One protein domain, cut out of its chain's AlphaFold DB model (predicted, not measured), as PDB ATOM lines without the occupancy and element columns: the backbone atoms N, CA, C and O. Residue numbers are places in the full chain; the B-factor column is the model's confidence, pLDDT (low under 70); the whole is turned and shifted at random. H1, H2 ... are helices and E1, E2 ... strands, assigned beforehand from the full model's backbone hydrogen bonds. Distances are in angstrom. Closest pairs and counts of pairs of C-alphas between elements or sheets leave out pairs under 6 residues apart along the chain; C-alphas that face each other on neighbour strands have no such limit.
ATOM      1  N   THR A   2      45.777   2.621 -39.500       61.78
ATOM      2  CA  THR A   2      44.559   2.967 -38.752       61.78
ATOM      3  C   THR A   2      44.864   2.821 -37.271       61.78
ATOM      4  O   THR A   2      45.348   1.772 -36.850       61.78
ATOM      5  N   LYS A   3      44.613   3.878 -36.500       60.06
ATOM      6  CA  LYS A   3      44.759   3.871 -35.046       60.06
ATOM      7  C   LYS A   3      43.374   3.731 -34.436       60.06
ATOM      8  O   LYS A   3      42.490   4.512 -34.779       60.06
ATOM      9  N   ILE A   4      43.185   2.735 -33.581       55.81
ATOM     10  CA  ILE A   4      41.937   2.541 -32.843       55.81
ATOM     11  C   ILE A   4      42.264   2.695 -31.364       55.81
ATOM     12  O   ILE A   4      43.147   2.009 -30.851       55.81
ATOM     13  N   ASP A   5      41.565   3.609 -30.699       52.84
ATOM     14  CA  ASP A   5      41.635   3.750 -29.251       52.84
ATOM     15  C   ASP A   5      40.700   2.723 -28.603       52.84
ATOM     16  O   ASP A   5      39.478   2.756 -28.785       52.84
ATOM     17  N   LEU A   6      41.291   1.785 -27.868       53.34
ATOM     18  CA  LEU A   6      40.586   0.813 -27.048       53.34
ATOM     19  C   LEU A   6      40.932   1.060 -25.577       53.34
ATOM     20  O   LEU A   6      41.873   0.480 -25.045       53.34
ATOM     21  N   GLU A   7      40.138   1.895 -24.905       48.69
ATOM     22  CA  GLU A   7      40.291   2.194 -23.471       48.69
ATOM     23  C   GLU A   7      41.637   2.853 -23.089       48.69
ATOM     24  O   GLU A   7      42.263   2.468 -22.103       48.69
ATOM     25  N   ASN A   8      42.079   3.867 -23.839       52.88
ATOM     26  CA  ASN A   8      43.396   4.511 -23.707       52.88
ATOM     27  C   ASN A   8      44.564   3.618 -24.152       52.88
ATOM     28  O   ASN A   8      45.719   3.876 -23.812       52.88
ATOM     29  N   ASN A   9      44.269   2.564 -24.912       42.38
ATOM     30  CA  ASN A   9      45.267   1.717 -25.539       42.38
ATOM     31  C   ASN A   9      45.163   1.902 -27.053       42.38
ATOM     32  O   ASN A   9      44.231   1.410 -27.693       42.38
ATOM     33  N   ILE A  10      46.096   2.669 -27.614       65.81
ATOM     34  CA  ILE A  10      46.145   2.915 -29.054       65.81
ATOM     35  C   ILE A  10      46.724   1.667 -29.704       65.81
ATOM     36  O   ILE A  10      47.915   1.383 -29.585       65.81
ATOM     37  N   VAL A  11      45.870   0.929 -30.408       61.91
ATOM     38  CA  VAL A  11      46.310  -0.193 -31.228       61.91
ATOM     39  C   VAL A  11      46.432   0.288 -32.666       61.91
ATOM     40  O   VAL A  11      45.481   0.812 -33.258       61.91
ATOM     41  N   GLU A  12      47.628   0.135 -33.223       60.06
ATOM     42  CA  GLU A  12      47.923   0.505 -34.601       60.06
ATOM     43  C   GLU A  12      47.814  -0.720 -35.501       60.06
ATOM     44  O   GLU A  12      48.468  -1.740 -35.287       60.06
ATOM     45  N   PHE A  13      46.996  -0.606 -36.543       66.81
ATOM     46  CA  PHE A  13      46.853  -1.644 -37.551       66.81
ATOM     47  C   PHE A  13      47.259  -1.117 -38.923       66.81
ATOM     48  O   PHE A  13      46.923  -0.003 -39.347       66.81
ATOM     49  N   GLU A  14      47.946  -1.964 -39.684       78.06
ATOM     50  CA  GLU A  14      48.023  -1.775 -41.124       78.06
ATOM     51  C   GLU A  14      46.626  -1.987 -41.707       78.06
ATOM     52  O   GLU A  14      46.093  -3.095 -41.691       78.06
ATOM     53  N   HIS A  15      46.042  -0.917 -42.245       69.12
ATOM     54  CA  HIS A  15      44.693  -0.914 -42.812       69.12
ATOM     55  C   HIS A  15      44.474  -2.066 -43.809       69.12
ATOM     56  O   HIS A  15      43.474  -2.771 -43.742       69.12
ATOM     57  N   ASN A  16      45.475  -2.346 -44.651       72.06
ATOM     58  CA  ASN A  16      45.441  -3.464 -45.592       72.06
ATOM     59  C   ASN A  16      45.382  -4.840 -44.915       72.06
ATOM     60  O   ASN A  16      44.737  -5.738 -45.447       72.06
ATOM     61  N   LYS A  17      46.042  -5.037 -43.767       76.19
ATOM     62  CA  LYS A  17      45.956  -6.302 -43.017       76.19
ATOM     63  C   LYS A  17      44.564  -6.468 -42.409       76.19
ATOM     64  O   LYS A  17      43.973  -7.527 -42.568       76.19
ATOM     65  N   ALA A  18      44.020  -5.411 -41.803       74.38
ATOM     66  CA  ALA A  18      42.672  -5.426 -41.235       74.38
ATOM     67  C   ALA A  18      41.602  -5.712 -42.301       74.38
ATOM     68  O   ALA A  18      40.764  -6.591 -42.109       74.38
ATOM     69  N   LEU A  19      41.687  -5.046 -43.458       75.12
ATOM     70  CA  LEU A  19      40.800  -5.296 -44.595       75.12
ATOM     71  C   LEU A  19      40.901  -6.738 -45.097       75.12
ATOM     72  O   LEU A  19      39.880  -7.392 -45.275       75.12
ATOM     73  N   LYS A  20      42.117  -7.266 -45.286       75.00
ATOM     74  CA  LYS A  20      42.316  -8.663 -45.711       75.00
ATOM     75  C   LYS A  20      41.688  -9.654 -44.731       75.00
ATOM     76  O   LYS A  20      41.025 -10.592 -45.164       75.00
ATOM     77  N   SER A  21      41.870  -9.441 -43.430       80.06
ATOM     78  CA  SER A  21      41.252 -10.276 -42.398       80.06
ATOM     79  C   SER A  21      39.726 -10.180 -42.418       80.06
ATOM     80  O   SER A  21      39.061 -11.209 -42.338       80.06
ATOM     81  N   ALA A  22      39.168  -8.978 -42.585       82.56
ATOM     82  CA  ALA A  22      37.726  -8.782 -42.699       82.56
ATOM     83  C   ALA A  22      37.151  -9.496 -43.931       82.56
ATOM     84  O   ALA A  22      36.181 -10.238 -43.806       82.56
ATOM     85  N   PHE A  23      37.788  -9.360 -45.099       80.56
ATOM     86  CA  PHE A  23      37.363 -10.059 -46.314       80.56
ATOM     87  C   PHE A  23      37.415 -11.578 -46.167       80.56
ATOM     88  O   PHE A  23      36.499 -12.260 -46.625       80.56
ATOM     89  N   LEU A  24      38.442 -12.123 -45.511       82.88
ATOM     90  CA  LEU A  24      38.532 -13.562 -45.259       82.88
ATOM     91  C   LEU A  24      37.372 -14.054 -44.382       82.88
ATOM     92  O   LEU A  24      36.751 -15.066 -44.697       82.88
ATOM     93  N   LEU A  25      37.062 -13.321 -43.309       84.81
ATOM     94  CA  LEU A  25      35.953 -13.648 -42.411       84.81
ATOM     95  C   LEU A  25      34.604 -13.560 -43.130       84.81
ATOM     96  O   LEU A  25      33.815 -14.496 -43.050       84.81
ATOM     97  N   LEU A  26      34.365 -12.485 -43.882       85.25
ATOM     98  CA  LEU A  26      33.148 -12.323 -44.681       85.25
ATOM     99  C   LEU A  26      33.012 -13.433 -45.731       85.25
ATOM    100  O   LEU A  26      31.923 -13.967 -45.914       85.25
ATOM    101  N   SER A  27      34.117 -13.845 -46.357       83.12
ATOM    102  CA  SER A  27      34.119 -14.967 -47.306       83.12
ATOM    103  C   SER A  27      33.712 -16.280 -46.638       83.12
ATOM    104  O   SER A  27      32.981 -17.061 -47.235       83.12
ATOM    105  N   TYR A  28      34.155 -16.526 -45.400       86.12
ATOM    106  CA  TYR A  28      33.733 -17.697 -44.626       86.12
ATOM    107  C   TYR A  28      32.242 -17.636 -44.273       86.12
ATOM    108  O   TYR A  28      31.530 -18.623 -44.451       86.12
ATOM    109  N   VAL A  29      31.754 -16.475 -43.825       86.38
ATOM    110  CA  VAL A  29      30.335 -16.274 -43.492       86.38
ATOM    111  C   VAL A  29      29.450 -16.481 -44.723       86.38
ATOM    112  O   VAL A  29      28.438 -17.165 -44.624       86.38
ATOM    113  N   HIS A  30      29.853 -15.989 -45.898       88.81
ATOM    114  CA  HIS A  30      29.107 -16.172 -47.152       88.81
ATOM    115  C   HIS A  30      28.876 -17.649 -47.520       88.81
ATOM    116  O   HIS A  30      27.877 -17.983 -48.151       88.81
ATOM    117  N   GLN A  31      29.752 -18.561 -47.080       86.31
ATOM    118  CA  GLN A  31      29.588 -20.003 -47.315       86.31
ATOM    119  C   GLN A  31      28.493 -20.657 -46.451       86.31
ATOM    120  O   GLN A  31      28.145 -21.816 -46.692       86.31
ATOM    121  N   MET A  32      27.951 -19.960 -45.447       88.94
ATOM    122  CA  MET A  32      26.865 -20.478 -44.609       88.94
ATOM    123  C   MET A  32      25.578 -20.650 -45.429       88.94
ATOM    124  O   MET A  32      25.268 -19.821 -46.282       88.94
ATOM    125  N   GLU A  33      24.791 -21.699 -45.153       82.25
ATOM    126  CA  GLU A  33      23.597 -22.049 -45.952       82.25
ATOM    127  C   GLU A  33      22.621 -20.885 -46.158       82.25
ATOM    128  O   GLU A  33      22.056 -20.744 -47.242       82.25
ATOM    129  N   GLN A  34      22.472 -20.035 -45.141       87.06
ATOM    130  CA  GLN A  34      21.590 -18.870 -45.164       87.06
ATOM    131  C   GLN A  34      21.994 -17.801 -46.196       87.06
ATOM    132  O   GLN A  34      21.118 -17.123 -46.715       87.06
ATOM    133  N   PHE A  35      23.282 -17.698 -46.544       87.50
ATOM    134  CA  PHE A  35      23.820 -16.689 -47.470       87.50
ATOM    135  C   PHE A  35      24.303 -17.284 -48.796       87.50
ATOM    136  O   PHE A  35      24.590 -16.566 -49.749       87.50
ATOM    137  N   LYS A  36      24.357 -18.616 -48.895       83.38
ATOM    138  CA  LYS A  36      24.923 -19.346 -50.040       83.38
ATOM    139  C   LYS A  36      24.216 -19.069 -51.375       83.38
ATOM    140  O   LYS A  36      24.770 -19.352 -52.434       83.38
ATOM    141  N   LYS A  37      22.975 -18.571 -51.327       90.00
ATOM    142  CA  LYS A  37      22.184 -18.198 -52.511       90.00
ATOM    143  C   LYS A  37      22.472 -16.779 -53.004       90.00
ATOM    144  O   LYS A  37      22.132 -16.474 -54.141       90.00
ATOM    145  N   GLU A  38      23.070 -15.935 -52.171       89.19
ATOM    146  CA  GLU A  38      23.440 -14.571 -52.538       89.19
ATOM    147  C   GLU A  38      24.708 -14.602 -53.386       89.19
ATOM    148  O   GLU A  38      25.633 -15.379 -53.122       89.19
ATOM    149  N   SER A  39      24.800 -13.739 -54.396       91.56
ATOM    150  CA  SER A  39      26.098 -13.503 -55.018       91.56
ATOM    151  C   SER A  39      27.050 -12.847 -54.002       91.56
ATOM    152  O   SER A  39      26.599 -12.106 -53.127       91.56
ATOM    153  N   PRO A  40      28.379 -13.035 -54.116       84.44
ATOM    154  CA  PRO A  40      29.332 -12.368 -53.224       84.44
ATOM    155  C   PRO A  40      29.159 -10.842 -53.184       84.44
ATOM    156  O   PRO A  40      29.412 -10.211 -52.163       84.44
ATOM    157  N   LYS A  41      28.718 -10.246 -54.300       87.94
ATOM    158  CA  LYS A  41      28.457  -8.810 -54.399       87.94
ATOM    159  C   LYS A  41      27.230  -8.399 -53.581       87.94
ATOM    160  O   LYS A  41      27.326  -7.435 -52.829       87.94
ATOM    161  N   GLU A  42      26.115  -9.114 -53.726       90.00
ATOM    162  CA  GLU A  42      24.888  -8.851 -52.960       90.00
ATOM    163  C   GLU A  42      25.127  -9.052 -51.465       90.00
ATOM    164  O   GLU A  42      24.795  -8.174 -50.678       90.00
ATOM    165  N   PHE A  43      25.818 -10.132 -51.093       90.44
ATOM    166  CA  PHE A  43      26.161 -10.412 -49.702       90.44
ATOM    167  C   PHE A  43      26.956  -9.277 -49.054       90.44
ATOM    168  O   PHE A  43      26.601  -8.803 -47.979       90.44
ATOM    169  N   LEU A  44      28.018  -8.802 -49.717       85.94
ATOM    170  CA  LEU A  44      28.828  -7.698 -49.196       85.94
ATOM    171  C   LEU A  44      28.034  -6.393 -49.081       85.94
ATOM    172  O   LEU A  44      28.269  -5.629 -48.146       85.94
ATOM    173  N   GLN A  45      27.117  -6.135 -50.016       88.31
ATOM    174  CA  GLN A  45      26.281  -4.941 -49.986       88.31
ATOM    175  C   GLN A  45      25.281  -4.991 -48.822       88.31
ATOM    176  O   GLN A  45      25.237  -4.053 -48.029       88.31
ATOM    177  N   ASN A  46      24.571  -6.109 -48.661       88.19
ATOM    178  CA  ASN A  46      23.632  -6.319 -47.559       88.19
ATOM    179  C   ASN A  46      24.334  -6.194 -46.197       88.19
ATOM    180  O   ASN A  46      23.856  -5.497 -45.306       88.19
ATOM    181  N   TRP A  47      25.519  -6.798 -46.053       86.75
ATOM    182  CA  TRP A  47      26.302  -6.709 -44.817       86.75
ATOM    183  C   TRP A  47      26.756  -5.281 -44.502       86.75
ATOM    184  O   TRP A  47      26.789  -4.880 -43.338       86.75
ATOM    185  N   ALA A  48      27.127  -4.506 -45.525       83.88
ATOM    186  CA  ALA A  48      27.509  -3.110 -45.341       83.88
ATOM    187  C   ALA A  48      26.321  -2.276 -44.836       83.88
ATOM    188  O   ALA A  48      26.478  -1.506 -43.890       83.88
ATOM    189  N   GLU A  49      25.133  -2.479 -45.409       86.56
ATOM    190  CA  GLU A  49      23.901  -1.803 -44.990       86.56
ATOM    191  C   GLU A  49      23.493  -2.181 -43.556       86.56
ATOM    192  O   GLU A  49      23.188  -1.304 -42.743       86.56
ATOM    193  N   GLU A  50      23.559  -3.466 -43.193       84.81
ATOM    194  CA  GLU A  50      23.314  -3.920 -41.817       84.81
ATOM    195  C   GLU A  50      24.303  -3.303 -40.824       84.81
ATOM    196  O   GLU A  50      23.911  -2.863 -39.739       84.81
ATOM    197  N   TYR A  51      25.582  -3.226 -41.197       80.38
ATOM    198  CA  TYR A  51      26.600  -2.606 -40.359       80.38
ATOM    199  C   TYR A  51      26.347  -1.106 -40.173       80.38
ATOM    200  O   TYR A  51      26.439  -0.607 -39.051       80.38
ATOM    201  N   GLU A  52      25.973  -0.381 -41.228       79.75
ATOM    202  CA  GLU A  52      25.594   1.031 -41.119       79.75
ATOM    203  C   GLU A  52      24.384   1.245 -40.206       79.75
ATOM    204  O   GLU A  52      24.377   2.182 -39.407       79.75
ATOM    205  N   ASN A  53      23.369   0.384 -40.294       82.81
ATOM    206  CA  ASN A  53      22.199   0.458 -39.418       82.81
ATOM    207  C   ASN A  53      22.578   0.178 -37.962       82.81
ATOM    208  O   ASN A  53      22.209   0.936 -37.066       82.81
ATOM    209  N   PHE A  54      23.424  -0.824 -37.726       78.69
ATOM    210  CA  PHE A  54      23.970  -1.103 -36.403       78.69
ATOM    211  C   PHE A  54      24.750   0.089 -35.816       78.69
ATOM    212  O   PHE A  54      24.612   0.385 -34.629       78.69
ATOM    213  N   LEU A  55      25.535   0.803 -36.632       74.56
ATOM    214  CA  LEU A  55      26.247   2.011 -36.198       74.56
ATOM    215  C   LEU A  55      25.305   3.170 -35.841       74.56
ATOM    216  O   LEU A  55      25.659   3.989 -34.994       74.56
ATOM    217  N   LYS A  56      24.137   3.262 -36.486       75.56
ATOM    218  CA  LYS A  56      23.124   4.295 -36.211       75.56
ATOM    219  C   LYS A  56      22.328   4.004 -34.937       75.56
ATOM    220  O   LYS A  56      21.949   4.937 -34.236       75.56
ATOM    221  N   GLU A  57      22.064   2.731 -34.650       72.06
ATOM    222  CA  GLU A  57      21.163   2.310 -33.570       72.06
ATOM    223  C   GLU A  57      21.871   1.997 -32.242       72.06
ATOM    224  O   GLU A  57      21.246   2.051 -31.183       72.06
ATOM    225  N   ALA A  58      23.166   1.668 -32.266       62.91
ATOM    226  CA  ALA A  58      23.909   1.241 -31.080       62.91
ATOM    227  C   ALA A  58      25.067   2.189 -30.732       62.91
ATOM    228  O   ALA A  58      25.622   2.836 -31.608       62.91
TER     229      ALA A  58
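This is residues 2 to 58 of the 99 residues of an uncharacterized protein of Helicobacter sp. 13S00482-2 (UniProt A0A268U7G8). A small hairpin of two strands, E1 and E2, leads into two helices, H1 and H2, that make an open L, residues 26 to 30 of H1 meeting residues 40 to 44 of H2. Residues 48 to 58, of which 48 to 57 belong to H2, stick out. The 57 printed residues, mostly helix, run E1, E2, H1, H2, the sheet antiparallel. The whole is loose, with a radius of gyration of the C-alphas of 14.1 A, spanning 42 by 27 by 16 A.

E1, residues 2 to 5, and E2, residues 10 to 13, form an antiparallel hairpin; N 2 and O 13, 2.9 A apart, are within hydrogen-bond range. H1, residues 15 to 30, and H2, residues 40 to 57, only just touch, with 3 pairs of C-alphas within 8 A, the closest those of His 30 and Phe 43, 7.0 A apart. Their lines are only just about perpendicular, at 71 degrees. H2 is apart from E1 and E2. In H1 and H2 every O i to N i+4 pair is within hydrogen-bond range.

E1 begins at C-alpha 2 (44.559, 2.967, -38.752). H1 is 22.2 A long and H2 25.9 A, ending at C-alpha 57 (21.163, 2.310, -33.570).

The C-alphas farthest apart, of Asn 8 and Lys 37, are 42.4 A apart. The printed part has no cut and no long link. pLDDT is under 70 at residues 2 to 13, 15 and 58.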